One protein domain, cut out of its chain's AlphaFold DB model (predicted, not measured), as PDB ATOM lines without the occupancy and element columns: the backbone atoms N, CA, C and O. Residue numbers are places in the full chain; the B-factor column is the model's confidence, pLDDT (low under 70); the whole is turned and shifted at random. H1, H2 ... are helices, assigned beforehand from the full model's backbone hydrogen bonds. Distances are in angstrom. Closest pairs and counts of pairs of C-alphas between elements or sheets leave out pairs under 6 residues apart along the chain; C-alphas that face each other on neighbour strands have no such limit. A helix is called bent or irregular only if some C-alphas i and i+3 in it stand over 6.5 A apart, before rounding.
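Overview. This is residues 115 to 272 of the 417 residues of an uncharacterized protein of Streptomyces sp. NRRL S-495 (UniProt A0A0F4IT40). A first helix, H1, runs through the middle of a packed cluster of helices, with H2, H5, H6, H7 and H8 set round it, mostly crossed to one another; H3 lies farther out, packing on H2 and H5. Short H4 makes a corner at the far end of H5, and beyond the end of H8 residues 264 to 269, with short H9, stick out as a small tail. The printed part has 158 residues, with nine named helices in the order H1 to H9, no named strand, and the class all helix. It is compact, with a radius of gyration of the C-alphas of 16.1 A, and spans 54 by 41 by 28 A.

Along the chain. After residues 115 to 119, H1 takes residues 120 to 131, from C-alpha 120 at (129.384, 164.151, 94.705), and is 16.0 A long from first to last C-alpha. H2, residues 137 to 150, measures 21.0 A, and H3, residues 159 to 172, measures 20.1 A. H4, residues 176 to 179, is 5.0 A long. H5, residues 184 to 202, begins with C-alpha 184 at (106.755, 155.980, 94.326) and is 26.6 A long; it is neither bent nor irregular, but only just: C-alphas 196 and 199 are 6.4 A apart. H6, residues 204 to 215, is 16.5 A long, and H7, residues 225 to 236, is 16.6 A long. H8, residues 240 to 261, is the longest helix by residues, with 31.8 A between its first and last C-alphas. H9, residues 264 to 268, is 6.2 A long and ends with C-alpha 268 at (146.238, 181.058, 95.061).

Arrangement. H1 and H5 are both the hub, touching five other helices each, and the centre of H1 is 1.6 A from the mean of the C-alphas. They touch at a steep tilt of 40 degrees, opposite ways, with the C-alphas of Ala 128 and Val 190 closest at 5.2 A. H1 and H2 form a helical hairpin at a shallow tilt of 15 degrees, touching through residues 127 to 131 and 143 to 147 alone; the closest C-alphas are those of Thr 130 and Ala 143, 5.6 A. H1 touches H6 with residues 120 to 124 alone, only just about perpendicular at 73 degrees, with C-alphas Arg 121 and Gly 210 closest at 4.4 A. H7 touches H1 at a steep tilt of 53 degrees, the same way, C-alphas Val 129 and Ala 233 being closest at 4.4 A. H8 touches H1 with residues 250 to 257 alone, at a shallow tilt of 29 degrees, opposite ways; C-alphas Leu 122 and Ala 253 are closest at 4.8 A. H3 touches H5 with residues 168 to 172 alone, C-alphas Ala 172 and Gly 192 being closest at 4.6 A, and touches H2, with C-alphas Leu 147 and Val 165 closest at 6.4 A. H4 and H5 touch only at the corner, with C-alphas Ala 179 and Gly 185 closest at 4.7 A. H9 touches no helix. Every O i to N i+4 pair is within hydrogen-bond range in H1, H3, H6, H7, H8 and H9; in H2 it is 9 of 10, in H5 13 of 15, and H4 is too short for such a pair.

Size, cuts and confidence. The two C-alphas farthest apart are those of Ala 180 and Asn 269, at 54.6 A. The printed part has no cut and no long link. Its mean pLDDT is 83.2; residues 132 to 143, 153 to 154 and 174 to 186 are under 70.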
ATOM      1  N   GLY A 115     145.032 166.668  96.339       70.94
ATOM      2  CA  GLY A 115     144.068 165.609  96.691       70.94
ATOM      3  C   GLY A 115     143.074 165.298  95.557       70.94
ATOM      4  O   GLY A 115     142.935 166.099  94.638       70.94
ATOM      5  N   SER A 116     142.395 164.145  95.627       83.06
ATOM      6  CA  SER A 116     141.418 163.706  94.608       83.06
ATOM      7  C   SER A 116     140.325 164.751  94.343       83.06
ATOM      8  O   SER A 116     139.885 165.427  95.279       83.06
ATOM      9  N   ILE A 117     139.881 164.874  93.088       89.56
ATOM     10  CA  ILE A 117     138.639 165.585  92.774       89.56
ATOM     11  C   ILE A 117     137.492 164.656  93.163       89.56
ATOM     12  O   ILE A 117     137.377 163.553  92.643       89.56
ATOM     13  N   ALA A 118     136.668 165.092  94.110       91.12
ATOM     14  CA  ALA A 118     135.442 164.388  94.444       91.12
ATOM     15  C   ALA A 118     134.318 164.888  93.536       91.12
ATOM     16  O   ALA A 118     134.206 166.090  93.301       91.12
ATOM     17  N   PHE A 119     133.463 163.968  93.096       94.88
ATOM     18  CA  PHE A 119     132.338 164.264  92.212       94.88
ATOM     19  C   PHE A 119     130.988 163.911  92.859       94.88
ATOM     20  O   PHE A 119     130.301 163.010  92.367       94.88
ATOM     21  N   PRO A 120     130.613 164.512  94.006       95.75
ATOM     22  CA  PRO A 120     129.384 164.151  94.705       95.75
ATOM     23  C   PRO A 120     128.122 164.444  93.892       95.75
ATOM     24  O   PRO A 120     127.253 163.577  93.824       95.75
ATOM     25  N   ARG A 121     128.024 165.611  93.241       97.31
ATOM     26  CA  ARG A 121     126.822 165.996  92.485       97.31
ATOM     27  C   ARG A 121     126.639 165.089  91.283       97.31
ATOM     28  O   ARG A 121     125.547 164.564  91.073       97.31
ATOM     29  N   LEU A 122     127.718 164.878  90.525       97.06
ATOM     30  CA  LEU A 122     127.691 164.007  89.358       97.06
ATOM     31  C   LEU A 122     127.421 162.557  89.765       97.06
ATOM     32  O   LEU A 122     126.597 161.909  89.134       97.06
ATOM     33  N   THR A 123     128.061 162.050  90.824       94.75
ATOM     34  CA  THR A 123     127.832 160.668  91.286       94.75
ATOM     35  C   THR A 123     126.362 160.452  91.648       94.75
ATOM     36  O   THR A 123     125.786 159.455  91.233       94.75
ATOM     37  N   GLN A 124     125.727 161.399  92.342       95.38
ATOM     38  CA  GLN A 124     124.298 161.324  92.671       95.38
ATOM     39  C   GLN A 124     123.403 161.342  91.425       95.38
ATOM     40  O   GLN A 124     122.495 160.522  91.321       95.38
ATOM     41  N   GLY A 125     123.682 162.221  90.456       95.38
ATOM     42  CA  GLY A 125     122.935 162.265  89.195       95.38
ATOM     43  C   GLY A 125     123.094 160.988  88.364       95.38
ATOM     44  O   GLY A 125     122.110 160.440  87.874       95.38
ATOM     45  N   LEU A 126     124.321 160.466  88.260       92.56
ATOM     46  CA  LEU A 126     124.620 159.205  87.576       92.56
ATOM     47  C   LEU A 126     123.942 158.013  88.268       92.56
ATOM     48  O   LEU A 126     123.387 157.145  87.593       92.56
ATOM     49  N   LEU A 127     123.926 157.978  89.603       89.94
ATOM     50  CA  LEU A 127     123.167 156.985  90.367       89.94
ATOM     51  C   LEU A 127     121.669 157.089  90.078       89.94
ATOM     52  O   LEU A 127     121.031 156.068  89.850       89.94
ATOM     53  N   ALA A 128     121.103 158.293  90.021       90.62
ATOM     54  CA  ALA A 128     119.684 158.478  89.735       90.62
ATOM     55  C   ALA A 128     119.286 157.936  88.349       90.62
ATOM     56  O   ALA A 128     118.354 157.141  88.241       90.62
ATOM     57  N   VAL A 129     120.032 158.274  87.292       87.81
ATOM     58  CA  VAL A 129     119.706 157.810  85.926       87.81
ATOM     59  C   VAL A 129     119.961 156.308  85.722       87.81
ATOM     60  O   VAL A 129     119.235 155.650  84.967       87.81
ATOM     61  N   THR A 130     120.938 155.735  86.440       79.38
ATOM     62  CA  THR A 130     121.232 154.289  86.398       79.38
ATOM     63  C   THR A 130     120.296 153.438  87.255       79.38
ATOM     64  O   THR A 130     120.061 152.286  86.901       79.38
ATOM     65  N   SER A 131     119.749 153.987  88.344       71.38
ATOM     66  CA  SER A 131     118.942 153.255  89.335       71.38
ATOM     67  C   SER A 131     117.477 153.061  88.969       71.38
ATOM     68  O   SER A 131     116.871 152.091  89.416       71.38
ATOM     69  N   TRP A 132     116.878 153.962  88.191       62.03
ATOM     70  CA  TRP A 132     115.453 153.881  87.853       62.03
ATOM     71  C   TRP A 132     115.159 152.538  87.135       62.03
ATOM     72  O   TRP A 132     116.014 152.010  86.425       62.03
ATOM     73  N   GLN A 133     113.999 151.906  87.316       60.75
ATOM     74  CA  GLN A 133     113.833 150.469  87.001       60.75
ATOM     75  C   GLN A 133     114.020 150.066  85.526       60.75
ATOM     76  O   GLN A 133     113.500 150.716  84.623       60.75
ATOM     77  N   ALA A 134     114.742 148.961  85.332       51.88
ATOM     78  CA  ALA A 134     114.888 148.199  84.098       51.88
ATOM     79  C   ALA A 134     113.567 147.502  83.727       51.88
ATOM     80  O   ALA A 134     112.999 146.792  84.557       51.88
ATOM     81  N   VAL A 135     113.088 147.667  82.495       46.56
ATOM     82  CA  VAL A 135     111.918 146.930  81.977       46.56
ATOM     83  C   VAL A 135     112.353 145.598  81.327       46.56
ATOM     84  O   VAL A 135     111.512 144.781  80.966       46.56
ATOM     85  N   GLY A 136     113.662 145.304  81.259       51.06
ATOM     86  CA  GLY A 136     114.193 144.043  80.721       51.06
ATOM     87  C   GLY A 136     115.468 143.522  81.401       51.06
ATOM     88  O   GLY A 136     116.222 144.269  82.026       51.06
ATOM     89  N   ALA A 137     115.737 142.218  81.256       49.22
ATOM     90  CA  ALA A 137     116.893 141.540  81.859       49.22
ATOM     91  C   ALA A 137     118.255 142.125  81.417       49.22
ATOM     92  O   ALA A 137     119.173 142.196  82.232       49.22
ATOM     93  N   GLY A 138     118.370 142.610  80.173       52.84
ATOM     94  CA  GLY A 138     119.598 143.231  79.651       52.84
ATOM     95  C   GLY A 138     119.904 144.625  80.224       52.84
ATOM     96  O   GLY A 138     121.068 144.982  80.394       52.84
ATOM     97  N   GLU A 139     118.885 145.409  80.599       56.47
ATOM     98  CA  GLU A 139     119.084 146.737  81.208       56.47
ATOM     99  C   GLU A 139     119.674 146.643  82.620       56.47
ATOM    100  O   GLU A 139     120.434 147.524  83.030       56.47
ATOM    101  N   SER A 140     119.346 145.568  83.345       63.47
ATOM    102  CA  SER A 140     119.855 145.285  84.690       63.47
ATOM    103  C   SER A 140     121.352 144.967  84.691       63.47
ATOM    104  O   SER A 140     122.073 145.428  85.573       63.47
ATOM    105  N   GLU A 141     121.842 144.228  83.692       67.56
ATOM    106  CA  GLU A 141     123.272 143.920  83.552       67.56
ATOM    107  C   GLU A 141     124.079 145.173  83.179       67.56
ATOM    108  O   GLU A 141     125.104 145.461  83.798       67.56
ATOM    109  N   ALA A 142     123.569 145.989  82.252       66.19
ATOM    110  CA  ALA A 142     124.200 147.256  81.881       66.19
ATOM    111  C   ALA A 142     124.229 148.264  83.049       66.19
ATOM    112  O   ALA A 142     125.239 148.935  83.279       66.19
ATOM    113  N   ALA A 143     123.141 148.357  83.826       69.94
ATOM    114  CA  ALA A 143     123.099 149.175  85.037       69.94
ATOM    115  C   ALA A 143     124.107 148.682  86.086       69.94
ATOM    116  O   ALA A 143     124.840 149.494  86.654       69.94
ATOM    117  N   ALA A 144     124.201 147.364  86.298       72.94
ATOM    118  CA  ALA A 144     125.185 146.775  87.199       72.94
ATOM    119  C   ALA A 144     126.623 147.088  86.754       72.94
ATOM    120  O   ALA A 144     127.412 147.554  87.573       72.94
ATOM    121  N   GLY A 145     126.944 146.956  85.462       73.06
ATOM    122  CA  GLY A 145     128.258 147.314  84.915       73.06
ATOM    123  C   GLY A 145     128.627 148.791  85.127       73.06
ATOM    124  O   GLY A 145     129.770 149.116  85.469       73.06
ATOM    125  N   ARG A 146     127.656 149.708  85.016       76.19
ATOM    126  CA  ARG A 146     127.863 151.135  85.326       76.19
ATOM    127  C   ARG A 146     128.041 151.394  86.819       76.19
ATOM    128  O   ARG A 146     128.931 152.156  87.195       76.19
ATOM    129  N   LEU A 147     127.281 150.730  87.683       77.69
ATOM    130  CA  LEU A 147     127.499 150.798  89.131       77.69
ATOM    131  C   LEU A 147     128.865 150.212  89.526       77.69
ATOM    132  O   LEU A 147     129.552 150.771  90.379       77.69
ATOM    133  N   GLU A 148     129.323 149.152  88.859       77.62
ATOM    134  CA  GLU A 148     130.682 148.627  89.025       77.62
ATOM    135  C   GLU A 148     131.742 149.648  88.604       77.62
ATOM    136  O   GLU A 148     132.819 149.697  89.203       77.62
ATOM    137  N   SER A 149     131.453 150.493  87.608       76.31
ATOM    138  CA  SER A 149     132.374 151.552  87.190       76.31
ATOM    139  C   SER A 149     132.643 152.574  88.305       76.31
ATOM    140  O   SER A 149     133.780 153.026  88.449       76.31
ATOM    141  N   LEU A 150     131.651 152.853  89.165       77.75
ATOM    142  CA  LEU A 150     131.802 153.743  90.326       77.75
ATOM    143  C   LEU A 150     132.764 153.182  91.380       77.75
ATOM    144  O   LEU A 150     133.396 153.948  92.106       77.75
ATOM    145  N   LEU A 151     132.894 151.855  91.442       73.75
ATOM    146  CA  LEU A 151     133.761 151.137  92.376       73.75
ATOM    147  C   LEU A 151     135.193 150.934  91.865       73.75
ATOM    148  O   LEU A 151     136.016 150.392  92.600       73.75
ATOM    149  N   ARG A 152     135.523 151.347  90.630       76.12
ATOM    150  CA  ARG A 152     136.850 151.090  90.029       76.12
ATOM    151  C   ARG A 152     138.018 151.592  90.875       76.12
ATOM    152  O   ARG A 152     139.090 151.003  90.819       76.12
ATOM    153  N   GLU A 153     137.808 152.659  91.638       67.94
ATOM    154  CA  GLU A 153     138.836 153.290  92.474       67.94
ATOM    155  C   GLU A 153     138.963 152.657  93.868       67.94
ATOM    156  O   GLU A 153     140.027 152.746  94.474       67.94
ATOM    157  N   SER A 154     137.899 152.035  94.384       68.19
ATOM    158  CA  SER A 154     137.827 151.558  95.771       68.19
ATOM    159  C   SER A 154     137.913 150.038  95.907       68.19
ATOM    160  O   SER A 154     138.348 149.546  96.946       68.19
ATOM    161  N   VAL A 155     137.525 149.278  94.879       72.31
ATOM    162  CA  VAL A 155     137.473 147.808  94.922       72.31
ATOM    163  C   VAL A 155     138.083 147.236  93.643       72.31
ATOM    164  O   VAL A 155     137.632 147.628  92.571       72.31
ATOM    165  N   PRO A 156     139.049 146.294  93.684       73.69
ATOM    166  CA  PRO A 156     139.602 145.636  92.491       73.69
ATOM    167  C   PRO A 156     138.544 144.938  91.621       73.69
ATOM    168  O   PRO A 156     137.445 144.627  92.082       73.69
ATOM    169  N   ALA A 157     138.855 144.704  90.342       71.81
ATOM    170  CA  ALA A 157     137.929 144.032  89.433       71.81
ATOM    171  C   ALA A 157     137.768 142.562  89.843       71.81
ATOM    172  O   ALA A 157     138.753 141.892  90.142       71.81
ATOM    173  N   GLY A 158     136.531 142.057  89.865       76.31
ATOM    174  CA  GLY A 158     136.267 140.660  90.205       76.31
ATOM    175  C   GLY A 158     134.945 140.421  90.939       76.31
ATOM    176  O   GLY A 158     134.118 141.331  91.059       76.31
ATOM    177  N   PRO A 159     134.738 139.193  91.453       81.06
ATOM    178  CA  PRO A 159     133.493 138.784  92.106       81.06
ATOM    179  C   PRO A 159     133.092 139.668  93.294       81.06
ATOM    180  O   PRO A 159     131.907 139.909  93.494       81.06
ATOM    181  N   ALA A 160     134.063 140.196  94.046       81.50
ATOM    182  CA  ALA A 160     133.809 141.068  95.194       81.50
ATOM    183  C   ALA A 160     133.125 142.388  94.795       81.50
ATOM    184  O   ALA A 160     132.180 142.820  95.452       81.50
ATOM    185  N   ARG A 161     133.553 142.998  93.680       81.25
ATOM    186  CA  ARG A 161     132.952 144.231  93.156       81.25
ATOM    187  C   ARG A 161     131.506 143.992  92.718       81.25
ATOM    188  O   ARG A 161     130.613 144.728  93.131       81.25
ATOM    189  N   ARG A 162     131.268 142.906  91.975       80.19
ATOM    190  CA  ARG A 162     129.921 142.467  91.563       80.19
ATOM    191  C   ARG A 162     129.012 142.188  92.752       80.19
ATOM    192  O   ARG A 162     127.871 142.641  92.783       80.19
ATOM    193  N   ALA A 163     129.526 141.479  93.757       84.12
ATOM    194  CA  ALA A 163     128.785 141.181  94.975       84.12
ATOM    195  C   ALA A 163     128.389 142.459  95.727       84.12
ATOM    196  O   ALA A 163     127.265 142.537  96.228       84.12
ATOM    197  N   ARG A 164     129.270 143.474  95.759       85.69
ATOM    198  CA  ARG A 164     128.982 144.764  96.396       85.69
ATOM    199  C   ARG A 164     127.878 145.532  95.674       85.69
ATOM    200  O   ARG A 164     126.938 145.973  96.327       85.69
ATOM    201  N   VAL A 165     127.928 145.611  94.343       82.31
ATOM    202  CA  VAL A 165     126.853 146.226  93.542       82.31
ATOM    203  C   VAL A 165     125.528 145.493  93.746       82.31
ATOM    204  O   VAL A 165     124.509 146.122  94.024       82.31
ATOM    205  N   ALA A 166     125.537 144.160  93.691       81.62
ATOM    206  CA  ALA A 166     124.339 143.361  93.928       81.62
ATOM    207  C   ALA A 166     123.768 143.574  95.341       81.62
ATOM    208  O   ALA A 166     122.551 143.571  95.523       81.62
ATOM    209  N   GLN A 167     124.628 143.779  96.342       84.62
ATOM    210  CA  GLN A 167     124.206 144.130  97.693       84.62
ATOM    211  C   GLN A 167     123.539 145.506  97.744       84.62
ATOM    212  O   GLN A 167     122.460 145.606  98.325       84.62
ATOM    213  N   TRP A 168     124.127 146.530  97.122       85.12
ATOM    214  CA  TRP A 168     123.524 147.862  97.069       85.12
ATOM    215  C   TRP A 168     122.150 147.845  96.413       85.12
ATOM    216  O   TRP A 168     121.200 148.382  96.975       85.12
ATOM    217  N   MET A 169     122.027 147.164  95.269       79.88
ATOM    218  CA  MET A 169     120.744 147.031  94.581       79.88
ATOM    219  C   MET A 169     119.699 146.386  95.490       79.88
ATOM    220  O   MET A 169     118.619 146.939  95.634       79.88
ATOM    221  N   ARG A 170     120.025 145.276  96.172       80.88
ATOM    222  CA  ARG A 170     119.094 144.617  97.107       80.88
ATOM    223  C   ARG A 170     118.690 145.508  98.282       80.88
ATOM    224  O   ARG A 170     117.539 145.461  98.694       80.88
ATOM    225  N   GLN A 171     119.623 146.283  98.831       82.81
ATOM    226  CA  GLN A 171     119.373 147.151  99.988       82.81
ATOM    227  C   GLN A 171     118.541 148.387  99.640       82.81
ATOM    228  O   GLN A 171     117.851 148.911 100.508       82.81
ATOM    229  N   ALA A 172     118.595 148.838  98.389       79.62
ATOM    230  CA  ALA A 172     117.847 149.997  97.926       79.62
ATOM    231  C   ALA A 172     116.458 149.663  97.358       79.62
ATOM    232  O   ALA A 172     115.698 150.582  97.052       79.62
ATOM    233  N   VAL A 173     116.111 148.374  97.202       74.62
ATOM    234  CA  VAL A 173     114.776 147.972  96.737       74.62
ATOM    235  C   VAL A 173     113.715 148.521  97.701       74.62
ATOM    236  O   VAL A 173     113.788 148.261  98.904       74.62
ATOM    237  N   PRO A 174     112.713 149.262  97.193       68.81
ATOM    238  CA  PRO A 174     111.649 149.804  98.023       68.81
ATOM    239  C   PRO A 174     110.819 148.685  98.661       68.81
ATOM    240  O   PRO A 174     110.561 147.649  98.049       68.81
ATOM    241  N   GLY A 175     110.346 148.915  99.888       68.19
ATOM    242  CA  GLY A 175     109.419 147.999 100.550       68.19
ATOM    243  C   GLY A 175     108.082 147.857  99.795       68.19
ATOM    244  O   GLY A 175     107.712 148.736  99.009       68.19
ATOM    245  N   PRO A 176     107.303 146.792 100.069       60.66
ATOM    246  CA  PRO A 176     106.075 146.464  99.333       60.66
ATOM    247  C   PRO A 176     105.021 147.585  99.348       60.66
ATOM    248  O   PRO A 176     104.280 147.745  98.383       60.66
ATOM    249  N   ALA A 177     104.994 148.416 100.395       61.22
ATOM    250  CA  ALA A 177     104.101 149.572 100.486       61.22
ATOM    251  C   ALA A 177     104.424 150.679  99.459       61.22
ATOM    252  O   ALA A 177     103.512 151.281  98.900       61.22
ATOM    253  N   ALA A 178     105.705 150.927  99.170       60.62
ATOM    254  CA  ALA A 178     106.124 151.910  98.167       60.62
ATOM    255  C   ALA A 178     105.991 151.367  96.733       60.62
ATOM    256  O   ALA A 178     105.793 152.141  95.800       60.62
ATOM    257  N   ALA A 179     106.041 150.042  96.557       61.50
ATOM    258  CA  ALA A 179     105.776 149.384  95.278       61.50
ATOM    259  C   ALA A 179     104.290 149.434  94.861       61.50
ATOM    260  O   ALA A 179     103.988 149.320  93.677       61.50
ATOM    261  N   ALA A 180     103.371 149.628  95.813       59.44
ATOM    262  CA  ALA A 180     101.931 149.691  95.552       59.44
ATOM    263  C   ALA A 180     101.462 151.040  94.966       59.44
ATOM    264  O   ALA A 180     100.371 151.115  94.404       59.44
ATOM    265  N   VAL A 181     102.269 152.104  95.083       62.03
ATOM    266  CA  VAL A 181     101.950 153.438  94.553       62.03
ATOM    267  C   VAL A 181     102.710 153.668  93.237       62.03
ATOM    268  O   VAL A 181     103.945 153.600  93.233       62.03
ATOM    269  N   PRO A 182     102.021 153.979  92.121       57.59
ATOM    270  CA  PRO A 182     102.668 154.240  90.836       57.59
ATOM    271  C   PRO A 182     103.749 155.327  90.940       57.59
ATOM    272  O   PRO A 182     103.501 156.421  91.441       57.59
ATOM    273  N   GLY A 183     104.970 155.022  90.491       62.62
ATOM    274  CA  GLY A 183     106.116 155.944  90.510       62.62
ATOM    275  C   GLY A 183     106.814 156.120  91.867       62.62
ATOM    276  O   GLY A 183     108.002 156.439  91.891       62.62
ATOM    277  N   ALA A 184     106.151 155.840  92.996       67.75
ATOM    278  CA  ALA A 184     106.755 155.980  94.326       67.75
ATOM    279  C   ALA A 184     107.890 154.975  94.570       67.75
ATOM    280  O   ALA A 184     108.903 155.323  95.175       67.75
ATOM    281  N   GLY A 185     107.760 153.751  94.047       69.56
ATOM    282  CA  GLY A 185     108.817 152.742  94.122       69.56
ATOM    283  C   GLY A 185     110.106 153.176  93.414       69.56
ATOM    284  O   GLY A 185     111.198 152.940  93.920       69.56
ATOM    285  N   ALA A 186     109.992 153.870  92.281       69.75
ATOM    286  CA  ALA A 186     111.153 154.337  91.530       69.75
ATOM    287  C   ALA A 186     111.849 155.528  92.222       69.75
ATOM    288  O   ALA A 186     113.073 155.528  92.345       69.75
ATOM    289  N   ASN A 187     111.076 156.468  92.780       78.44
ATOM    290  CA  ASN A 187     111.609 157.553  93.617       78.44
ATOM    291  C   ASN A 187     112.346 157.011  94.851       78.44
ATOM    292  O   ASN A 187     113.448 157.451  95.177       78.44
ATOM    293  N   ALA A 188     111.746 156.030  95.533       80.06
ATOM    294  CA  ALA A 188     112.330 155.402  96.712       80.06
ATOM    295  C   ALA A 188     113.618 154.628  96.382       80.06
ATOM    296  O   ALA A 188     114.555 154.649  97.176       80.06
ATOM    297  N   LEU A 189     113.698 154.009  95.200       81.31
ATOM    298  CA  LEU A 189     114.910 153.339  94.725       81.31
ATOM    299  C   LEU A 189     116.047 154.332  94.438       81.31
ATOM    300  O   LEU A 189     117.180 154.090  94.855       81.31
ATOM    301  N   VAL A 190     115.755 155.456  93.769       84.75
ATOM    302  CA  VAL A 190     116.740 156.532  93.539       84.75
ATOM    303  C   VAL A 190     117.269 157.054  94.866       84.75
ATOM    304  O   VAL A 190     118.484 157.117  95.055       84.75
ATOM    305  N   ALA A 191     116.371 157.399  95.792       86.56
ATOM    306  CA  ALA A 191     116.748 157.887  97.113       86.56
ATOM    307  C   ALA A 191     117.600 156.855  97.864       86.56
ATOM    308  O   ALA A 191     118.715 157.168  98.275       86.56
ATOM    309  N   GLY A 192     117.142 155.601  97.928       86.69
ATOM    310  CA  GLY A 192     117.847 154.511  98.598       86.69
ATOM    311  C   GLY A 192     119.249 154.262  98.041       86.69
ATOM    312  O   GLY A 192     120.195 154.121  98.814       86.69
ATOM    313  N   LEU A 193     119.429 154.255  96.713       86.56
ATOM    314  CA  LEU A 193     120.760 154.089  96.117       86.56
ATOM    315  C   LEU A 193     121.656 155.305  96.354       86.56
ATOM    316  O   LEU A 193     122.839 155.141  96.649       86.56
ATOM    317  N   VAL A 194     121.118 156.518  96.257       89.94
ATOM    318  CA  VAL A 194     121.881 157.748  96.497       89.94
ATOM    319  C   VAL A 194     122.363 157.838  97.948       89.94
ATOM    320  O   VAL A 194     123.541 158.158  98.165       89.94
ATOM    321  N   ASP A 195     121.498 157.513  98.909       91.50
ATOM    322  CA  ASP A 195     121.775 157.542 100.352       91.50
ATOM    323  C   ASP A 195     122.688 156.409 100.807       91.50
ATOM    324  O   ASP A 195     123.436 156.561 101.771       91.50
ATOM    325  N   LEU A 196     122.678 155.281 100.101       88.88
ATOM    326  CA  LEU A 196     123.556 154.159 100.398       88.88
ATOM    327  C   LEU A 196     124.947 154.346  99.780       88.88
ATOM    328  O   LEU A 196     125.964 154.263 100.468       88.88
ATOM    329  N   VAL A 197     125.002 154.614  98.474       87.94
ATOM    330  CA  VAL A 197     126.243 154.533  97.693       87.94
ATOM    331  C   VAL A 197     127.099 155.789  97.848       87.94
ATOM    332  O   VAL A 197     128.322 155.700  97.966       87.94
ATOM    333  N   THR A 198     126.495 156.980  97.870       88.94
ATOM    334  CA  THR A 198     127.280 158.227  97.891       88.94
ATOM    335  C   THR A 198     128.071 158.406  99.193       88.94
ATOM    336  O   THR A 198     129.261 158.726  99.106       88.94
ATOM    337  N   PRO A 199     127.489 158.206 100.397       90.19
ATOM    338  CA  PRO A 199     128.244 158.308 101.645       90.19
ATOM    339  C   PRO A 199     129.330 157.244 101.771       90.19
ATOM    340  O   PRO A 199     130.385 157.531 102.327       90.19
ATOM    341  N   GLU A 200     129.098 156.044 101.238       88.88
ATOM    342  CA  GLU A 200     130.104 154.986 101.216       88.88
ATOM    343  C   GLU A 200     131.303 155.351 100.333       88.88
ATOM    344  O   GLU A 200     132.446 155.165 100.743       88.88
ATOM    345  N   LEU A 201     131.060 155.900  99.138       86.06
ATOM    346  CA  LEU A 201     132.132 156.231  98.198       86.06
ATOM    347  C   LEU A 201     132.872 157.528  98.547       86.06
ATOM    348  O   LEU A 201     134.076 157.628  98.320       86.06
ATOM    349  N   LEU A 202     132.154 158.546  99.031       88.56
ATOM    350  CA  LEU A 202     132.659 159.924  99.132       88.56
ATOM    351  C   LEU A 202     132.571 160.513 100.549       88.56
ATOM    352  O   LEU A 202     133.058 161.619 100.791       88.56
ATOM    353  N   GLY A 203     131.955 159.799 101.491       92.00
ATOM    354  CA  GLY A 203     131.719 160.256 102.855       92.00
ATOM    355  C   GLY A 203     130.440 161.097 103.027       92.00
ATOM    356  O   GLY A 203     129.924 161.700 102.078       92.00
ATOM    357  N   PRO A 204     129.929 161.213 104.269       92.62
ATOM    358  CA  PRO A 204     128.641 161.850 104.562       92.62
ATOM    359  C   PRO A 204     128.622 163.357 104.271       92.62
ATOM    360  O   PRO A 204     127.585 163.917 103.918       92.62
ATOM    361  N   SER A 205     129.765 164.039 104.401       93.06
ATOM    362  CA  SER A 205     129.858 165.477 104.120       93.06
ATOM    363  C   SER A 205     129.669 165.777 102.630       93.06
ATOM    364  O   SER A 205     128.869 166.644 102.273       93.06
ATOM    365  N   ALA A 206     130.349 165.020 101.760       91.56
ATOM    366  CA  ALA A 206     130.251 165.172 100.311       91.56
ATOM    367  C   ALA A 206     128.837 164.843  99.812       91.56
ATOM    368  O   ALA A 206     128.284 165.589  99.008       91.56
ATOM    369  N   HIS A 207     128.227 163.788 100.357       93.44
ATOM    370  CA  HIS A 207     126.842 163.426 100.068       93.44
ATOM    371  C   HIS A 207     125.858 164.566 100.401       93.44
ATOM    372  O   HIS A 207     125.125 165.013  99.518       93.44
ATOM    373  N   ARG A 208     125.904 165.125 101.622       94.56
ATOM    374  CA  ARG A 208     125.042 166.265 102.002       94.56
ATOM    375  C   ARG A 208     125.265 167.492 101.121       94.56
ATOM    376  O   ARG A 208     124.318 168.205 100.804       94.56
ATOM    377  N   HIS A 209     126.514 167.768 100.750       93.19
ATOM    378  CA  HIS A 209     126.836 168.893  99.879       93.19
ATOM    379  C   HIS A 209     126.253 168.716  98.471       93.19
ATOM    380  O   HIS A 209     125.695 169.665  97.923       93.19
ATOM    381  N   GLY A 210     126.337 167.504  97.916       94.81
ATOM    382  CA  GLY A 210     125.729 167.171  96.631       94.81
ATOM    383  C   GLY A 210     124.202 167.291  96.656       94.81
ATOM    384  O   GLY A 210     123.636 167.961  95.795       94.81
ATOM    385  N   LEU A 211     123.541 166.752  97.689       95.38
ATOM    386  CA  LEU A 211     122.081 166.827  97.822       95.38
ATOM    387  C   LEU A 211     121.588 168.277  97.902       95.38
ATOM    388  O   LEU A 211     120.656 168.656  97.200       95.38
ATOM    389  N   ARG A 212     122.275 169.136  98.668       95.38
ATOM    390  CA  ARG A 212     121.953 170.574  98.726       95.38
ATOM    391  C   ARG A 212     122.015 171.259  97.365       95.38
ATOM    392  O   ARG A 212     121.231 172.167  97.120       95.38
ATOM    393  N   TRP A 213     122.946 170.853  96.504       95.56
ATOM    394  CA  TRP A 213     123.020 171.385  95.145       95.56
ATOM    395  C   TRP A 213     121.842 170.904  94.297       95.56
ATOM    396  O   TRP A 213     121.232 171.708  93.599       95.56
ATOM    397  N   TRP A 214     121.476 169.623  94.401       95.75
ATOM    398  CA  TRP A 214     120.314 169.084  93.698       95.75
ATOM    399  C   TRP A 214     119.007 169.736  94.144       95.75
ATOM    400  O   TRP A 214     118.205 170.069  93.283       95.75
ATOM    401  N   ALA A 215     118.829 170.013  95.439       92.69
ATOM    402  CA  ALA A 215     117.632 170.668  95.976       92.69
ATOM    403  C   ALA A 215     117.323 172.035  95.331       92.69
ATOM    404  O   ALA A 215     116.165 172.433  95.275       92.69
ATOM    405  N   VAL A 216     118.338 172.744  94.825       92.56
ATOM    406  CA  VAL A 216     118.182 174.057  94.167       92.56
ATOM    407  C   VAL A 216     118.353 173.998  92.645       92.56
ATOM    408  O   VAL A 216     118.355 175.036  91.993       92.56
ATOM    409  N   ARG A 217     118.540 172.805  92.057       89.44
ATOM    410  CA  ARG A 217     118.833 172.646  90.620       89.44
ATOM    411  C   ARG A 217     117.603 172.815  89.720       89.44
ATOM    412  O   ARG A 217     117.785 172.992  88.520       89.44
ATOM    413  N   GLU A 218     116.400 172.748  90.296       87.62
ATOM    414  CA  GLU A 218     115.105 172.930  89.619       87.62
ATOM    415  C   GLU A 218     114.976 172.134  88.307       87.62
ATOM    416  O   GLU A 218     114.648 172.672  87.254       87.62
ATOM    417  N   VAL A 219     115.217 170.823  88.360       88.06
ATOM    418  CA  VAL A 219     115.036 169.927  87.206       88.06
ATOM    419  C   VAL A 219     113.568 169.940  86.758       88.06
ATOM    420  O   VAL A 219     113.280 170.181  85.590       88.06
ATOM    421  N   ALA A 220     112.659 169.677  87.702       80.12
ATOM    422  CA  ALA A 220     111.190 169.699  87.605       80.12
ATOM    423  C   ALA A 220     110.482 171.063  87.744       80.12
ATOM    424  O   ALA A 220     109.291 171.179  87.459       80.12
ATOM    425  N   GLY A 221     111.178 172.051  88.313       80.19
ATOM    426  CA  GLY A 221     110.579 173.107  89.146       80.19
ATOM    427  C   GLY A 221     110.957 172.934  90.630       80.19
ATOM    428  O   GLY A 221     111.880 172.169  90.917       80.19
ATOM    429  N   PRO A 222     110.294 173.613  91.587       78.81
ATOM    430  CA  PRO A 222     110.647 173.537  93.009       78.81
ATOM    431  C   PRO A 222     110.449 172.132  93.599       78.81
ATOM    432  O   PRO A 222     109.444 171.474  93.341       78.81
ATOM    433  N   GLY A 223     111.384 171.674  94.431       79.50
ATOM    434  CA  GLY A 223     111.307 170.352  95.061       79.50
ATOM    435  C   GLY A 223     112.537 170.032  95.904       79.50
ATOM    436  O   GLY A 223     113.542 170.731  95.821       79.50
ATOM    437  N   THR A 224     112.466 168.976  96.715       86.50
ATOM    438  CA  THR A 224     113.602 168.508  97.527       86.50
ATOM    439  C   THR A 224     114.642 167.776  96.677       86.50
ATOM    440  O   THR A 224     114.366 167.352  95.560       86.50
ATOM    441  N   ASP A 225     115.842 167.589  97.216       89.25
ATOM    442  CA  ASP A 225     116.959 166.874  96.586       89.25
ATOM    443  C   ASP A 225     116.585 165.548  95.890       89.25
ATOM    444  O   ASP A 225     116.830 165.388  94.693       89.25
ATOM    445  N   HIS A 226     115.941 164.616  96.592       90.12
ATOM    446  CA  HIS A 226     115.541 163.321  96.038       90.12
ATOM    447  C   HIS A 226     114.435 163.435  94.991       90.12
ATOM    448  O   HIS A 226     114.400 162.639  94.048       90.12
ATOM    449  N   VAL A 227     113.553 164.429  95.123       89.19
ATOM    450  CA  VAL A 227     112.544 164.727  94.101       89.19
ATOM    451  C   VAL A 227     113.247 165.178  92.825       89.19
ATOM    452  O   VAL A 227     112.988 164.608  91.773       89.19
ATOM    453  N   GLN A 228     114.218 166.092  92.910       92.50
ATOM    454  CA  GLN A 228     114.980 166.563  91.746       92.50
ATOM    455  C   GLN A 228     115.771 165.442  91.064       92.50
ATOM    456  O   GLN A 228     115.800 165.359  89.838       92.50
ATOM    457  N   LEU A 229     116.381 164.547  91.845       93.12
ATOM    458  CA  LEU A 229     117.086 163.375  91.317       93.12
ATOM    459  C   LEU A 229     116.132 162.375  90.648       93.12
ATOM    460  O   LEU A 229     116.467 161.791  89.619       93.12
ATOM    461  N   SER A 230     114.927 162.208  91.186       89.94
ATOM    462  CA  SER A 230     113.894 161.373  90.565       89.94
ATOM    463  C   SER A 230     113.358 161.998  89.271       89.94
ATOM    464  O   SER A 230     113.199 161.304  88.268       89.94
ATOM    465  N   GLU A 231     113.158 163.321  89.251       91.25
ATOM    466  CA  GLU A 231     112.827 164.082  88.040       91.25
ATOM    467  C   GLU A 231     113.893 163.951  86.957       91.25
ATOM    468  O   GLU A 231     113.561 163.688  85.799       91.25
ATOM    469  N   LEU A 232     115.170 164.039  87.334       93.88
ATOM    470  CA  LEU A 232     116.289 163.794  86.431       93.88
ATOM    471  C   LEU A 232     116.208 162.396  85.811       93.88
ATOM    472  O   LEU A 232     116.316 162.255  84.593       93.88
ATOM    473  N   ALA A 233     116.000 161.370  86.639       89.75
ATOM    474  CA  ALA A 233     115.920 159.988  86.188       89.75
ATOM    475  C   ALA A 233     114.741 159.752  85.233       89.75
ATOM    476  O   ALA A 233     114.898 159.072  84.218       89.75
ATOM    477  N   ARG A 234     113.577 160.347  85.520       88.19
ATOM    478  CA  ARG A 234     112.396 160.274  84.652       88.19
ATOM    479  C   ARG A 234     112.641 160.952  83.307       88.19
ATOM    480  O   ARG A 234     112.410 160.316  82.285       88.19
ATOM    481  N   ARG A 235     113.150 162.192  83.301       90.38
ATOM    482  CA  ARG A 235     113.478 162.929  82.067       90.38
ATOM    483  C   ARG A 235     114.499 162.190  81.214       90.38
ATOM    484  O   ARG A 235     114.325 162.059  80.012       90.38
ATOM    485  N   PHE A 236     115.514 161.600  81.838       88.94
ATOM    486  CA  PHE A 236     116.517 160.821  81.115       88.94
ATOM    487  C   PHE A 236     115.916 159.665  80.286       88.94
ATOM    488  O   PHE A 236     116.489 159.273  79.275       88.94
ATOM    489  N   ARG A 237     114.751 159.134  80.683       82.44
ATOM    490  CA  ARG A 237     114.025 158.057  79.974       82.44
ATOM    491  C   ARG A 237     112.845 158.523  79.147       82.44
ATOM    492  O   ARG A 237     112.156 157.676  78.568       82.44
ATOM    493  N   GLY A 238     112.581 159.823  79.180       83.38
ATOM    494  CA  GLY A 238     111.542 160.454  78.399       83.38
ATOM    495  C   GLY A 238     111.883 160.426  76.916       83.38
ATOM    496  O   GLY A 238     112.607 159.561  76.409       83.38
ATOM    497  N   ASP A 239     111.331 161.391  76.205       85.31
ATOM    498  CA  ASP A 239     111.670 161.609  74.811       85.31
ATOM    499  C   ASP A 239     113.118 162.149  74.655       85.31
ATOM    500  O   ASP A 239     113.842 162.353  75.640       85.31
ATOM    501  N   PRO A 240     113.618 162.310  73.417       85.88
ATOM    502  CA  PRO A 240     114.960 162.840  73.187       85.88
ATOM    503  C   PRO A 240     115.217 164.229  73.796       85.88
ATOM    504  O   PRO A 240     116.345 164.477  74.222       85.88
ATOM    505  N   ASP A 241     114.208 165.099  73.879       89.62
ATOM    506  CA  ASP A 241     114.357 166.466  74.394       89.62
ATOM    507  C   ASP A 241     114.481 166.463  75.924       89.62
ATOM    508  O   ASP A 241     115.362 167.119  76.493       89.62
ATOM    509  N   ASP A 242     113.662 165.653  76.598       90.50
ATOM    510  CA  ASP A 242     113.768 165.395  78.033       90.50
ATOM    511  C   ASP A 242     115.132 164.787  78.391       90.50
ATOM    512  O   ASP A 242     115.771 165.186  79.375       90.50
ATOM    513  N   ARG A 243     115.621 163.849  77.573       89.69
ATOM    514  CA  ARG A 243     116.936 163.236  77.779       89.69
ATOM    515  C   ARG A 243     118.072 164.233  77.581       89.69
ATOM    516  O   ARG A 243     118.957 164.288  78.434       89.69
ATOM    517  N   GLU A 244     118.029 165.068  76.545       90.75
ATOM    518  CA  GLU A 244     119.002 166.155  76.357       90.75
ATOM    519  C   GLU A 244     118.993 167.123  77.555       90.75
ATOM    520  O   GLU A 244     120.048 167.539  78.044       90.75
ATOM    521  N   ALA A 245     117.816 167.453  78.099       93.25
ATOM    522  CA  ALA A 245     117.710 168.264  79.310       93.25
ATOM    523  C   ALA A 245     118.353 167.580  80.530       93.25
ATOM    524  O   ALA A 245     119.109 168.218  81.270       93.25
ATOM    525  N   ALA A 246     118.118 166.281  80.733       94.38
ATOM    526  CA  ALA A 246     118.747 165.524  81.814       94.38
ATOM    527  C   ALA A 246     120.280 165.459  81.668       94.38
ATOM    528  O   ALA A 246     121.012 165.674  82.638       94.38
ATOM    529  N   GLU A 247     120.788 165.245  80.453       95.19
ATOM    530  CA  GLU A 247     122.223 165.260  80.148       95.19
ATOM    531  C   GLU A 247     122.880 166.609  80.451       95.19
ATOM    532  O   GLU A 247     123.984 166.647  81.003       95.19
ATOM    533  N   ARG A 248     122.191 167.726  80.175       96.69
ATOM    534  CA  ARG A 248     122.659 169.064  80.572       96.69
ATOM    535  C   ARG A 248     122.804 169.193  82.088       96.69
ATOM    536  O   ARG A 248     123.799 169.746  82.559       96.69
ATOM    537  N   HIS A 249     121.878 168.651  82.881       97.50
ATOM    538  CA  HIS A 249     122.018 168.658  84.342       97.50
ATOM    539  C   HIS A 249     123.188 167.786  84.826       97.50
ATOM    540  O   HIS A 249     123.905 168.207  85.736       97.50
ATOM    541  N   LEU A 250     123.434 166.626  84.204       97.31
ATOM    542  CA  LEU A 250     124.597 165.782  84.514       97.31
ATOM    543  C   LEU A 250     125.920 166.490  84.181       97.31
ATOM    544  O   LEU A 250     126.842 166.505  84.998       97.31
ATOM    545  N   MET A 251     126.005 167.134  83.016       97.81
ATOM    546  CA  MET A 251     127.175 167.916  82.611       97.81
ATOM    547  C   MET A 251     127.402 169.121  83.541       97.81
ATOM    548  O   MET A 251     128.534 169.412  83.928       97.81
ATOM    549  N   ALA A 252     126.335 169.795  83.975       97.81
ATOM    550  CA  ALA A 252     126.439 170.876  84.953       97.81
ATOM    551  C   ALA A 252     126.946 170.381  86.313       97.81
ATOM    552  O   ALA A 252     127.815 171.018  86.909       97.81
ATOM    553  N   ALA A 253     126.464 169.224  86.776       97.94
ATOM    554  CA  ALA A 253     126.939 168.595  88.003       97.94
ATOM    555  C   ALA A 253     128.444 168.272  87.927       97.94
ATOM    556  O   ALA A 253     129.186 168.582  88.861       97.94
ATOM    557  N   PHE A 254     128.909 167.740  86.790       97.75
ATOM    558  CA  PHE A 254     130.331 167.494  86.522       97.75
ATOM    559  C   PHE A 254     131.178 168.766  86.636       97.75
ATOM    560  O   PHE A 254     132.181 168.788  87.353       97.75
ATOM    561  N   LEU A 255     130.771 169.848  85.966       97.12
ATOM    562  CA  LEU A 255     131.535 171.092  85.992       97.12
ATOM    563  C   LEU A 255     131.465 171.804  87.353       97.12
ATOM    564  O   LEU A 255     132.444 172.435  87.749       97.12
ATOM    565  N   ALA A 256     130.348 171.696  88.077       96.75
ATOM    566  CA  ALA A 256     130.201 172.245  89.425       96.75
ATOM    567  C   ALA A 256     131.085 171.515  90.450       96.75
ATOM    568  O   ALA A 256     131.620 172.139  91.370       96.75
ATOM    569  N   ASP A 257     131.269 170.202  90.290       96.88
ATOM    570  CA  ASP A 257     132.194 169.416  91.108       96.88
ATOM    571  C   ASP A 257     133.659 169.788  90.828       96.88
ATOM    572  O   ASP A 257     134.433 169.957  91.777       96.88
ATOM    573  N   ILE A 258     134.030 170.024  89.559       95.25
ATOM    574  CA  ILE A 258     135.346 170.590  89.218       95.25
ATOM    575  C   ILE A 258     135.514 171.954  89.885       95.25
ATOM    576  O   ILE A 258     136.503 172.154  90.583       95.25
ATOM    577  N   ASP A 259     134.564 172.877  89.731       94.81
ATOM    578  CA  ASP A 259     134.685 174.213  90.324       94.81
ATOM    579  C   ASP A 259     134.835 174.168  91.852       94.81
ATOM    580  O   ASP A 259     135.746 174.778  92.414       94.81
ATOM    581  N   SER A 260     134.027 173.337  92.515       93.75
ATOM    582  CA  SER A 260     134.075 173.141  93.970       93.75
ATOM    583  C   SER A 260     135.429 172.624  94.461       93.75
ATOM    584  O   SER A 260     135.834 172.915  95.589       93.75
ATOM    585  N   HIS A 261     136.151 171.866  93.631       92.38
ATOM    586  CA  HIS A 261     137.495 171.415  93.963       92.38
ATOM    587  C   HIS A 261     138.499 172.573  94.027       92.38
ATOM    588  O   HIS A 261     139.433 172.524  94.829       92.38
ATOM    589  N   TYR A 262     138.323 173.623  93.223       91.00
ATOM    590  CA  TYR A 262     139.246 174.756  93.136       91.00
ATOM    591  C   TYR A 262     138.852 175.887  94.086       91.00
ATOM    592  O   TYR A 262     138.511 177.006  93.696       91.00
ATOM    593  N   THR A 263     139.000 175.609  95.381       90.44
ATOM    594  CA  THR A 263     138.871 176.614  96.440       90.44
ATOM    595  C   THR A 263     139.814 177.799  96.218       90.44
ATOM    596  O   THR A 263     140.822 177.718  95.511       90.44
ATOM    597  N   TRP A 264     139.523 178.923  96.871       88.75
ATOM    598  CA  TRP A 264     140.384 180.107  96.833       88.75
ATOM    599  C   TRP A 264     141.855 179.791  97.157       88.75
ATOM    600  O   TRP A 264     142.742 180.190  96.406       88.75
ATOM    601  N   SER A 265     142.120 178.970  98.180       88.12
ATOM    602  CA  SER A 265     143.484 178.556  98.542       88.12
ATOM    603  C   SER A 265     144.184 177.762  97.434       88.12
ATOM    604  O   SER A 265     145.354 178.000  97.141       88.12
ATOM    605  N   ARG A 266     143.483 176.843  96.761       88.50
ATOM    606  CA  ARG A 266     144.043 176.073  95.635       88.50
ATOM    607  C   ARG A 266     144.324 176.956  94.423       88.50
ATOM    608  O   ARG A 266     145.348 176.769  93.770       88.50
ATOM    609  N   ARG A 267     143.469 177.950  94.164       86.69
ATOM    610  CA  ARG A 267     143.684 178.949  93.107       86.69
ATOM    611  C   ARG A 267     144.893 179.837  93.399       86.69
ATOM    612  O   ARG A 267     145.725 180.026  92.517       86.69
ATOM    613  N   MET A 268     145.055 180.295  94.641       86.75
ATOM    614  CA  MET A 268     146.238 181.058  95.061       86.75
ATOM    615  C   MET A 268     147.535 180.259  94.950       86.75
ATOM    616  O   MET A 268     148.546 180.783  94.489       86.75
ATOM    617  N   ASN A 269     147.483 178.965  95.267       87.31
ATOM    618  CA  ASN A 269     148.602 178.037  95.083       87.31
ATOM    619  C   ASN A 269     148.846 177.644  93.614       87.31
ATOM    620  O   ASN A 269     149.690 176.782  93.340       87.31
ATOM    621  N   ARG A 270     148.112 178.262  92.674       89.62
ATOM    622  CA  ARG A 270     148.180 178.015  91.229       89.62
ATOM    623  C   ARG A 270     148.071 176.528  90.912       89.62
ATOM    624  O   ARG A 270     148.845 176.003  90.116       89.62
ATOM    625  N   LEU A 271     147.161 175.834  91.602       89.88
ATOM    626  CA  LEU A 271     146.895 174.431  91.319       89.88
ATOM    627  C   LEU A 271     146.460 174.320  89.848       89.88
ATOM    628  O   LEU A 271     145.488 174.983  89.475       89.88
ATOM    629  N   PRO A 272     147.150 173.514  89.022       91.44
ATOM    630  CA  PRO A 272     146.792 173.365  87.619       91.44
ATOM    631  C   PRO A 272     145.360 172.856  87.438       91.44
ATOM    632  O   PRO A 272     144.909 172.017  88.219       91.44
TER     633      PRO A 272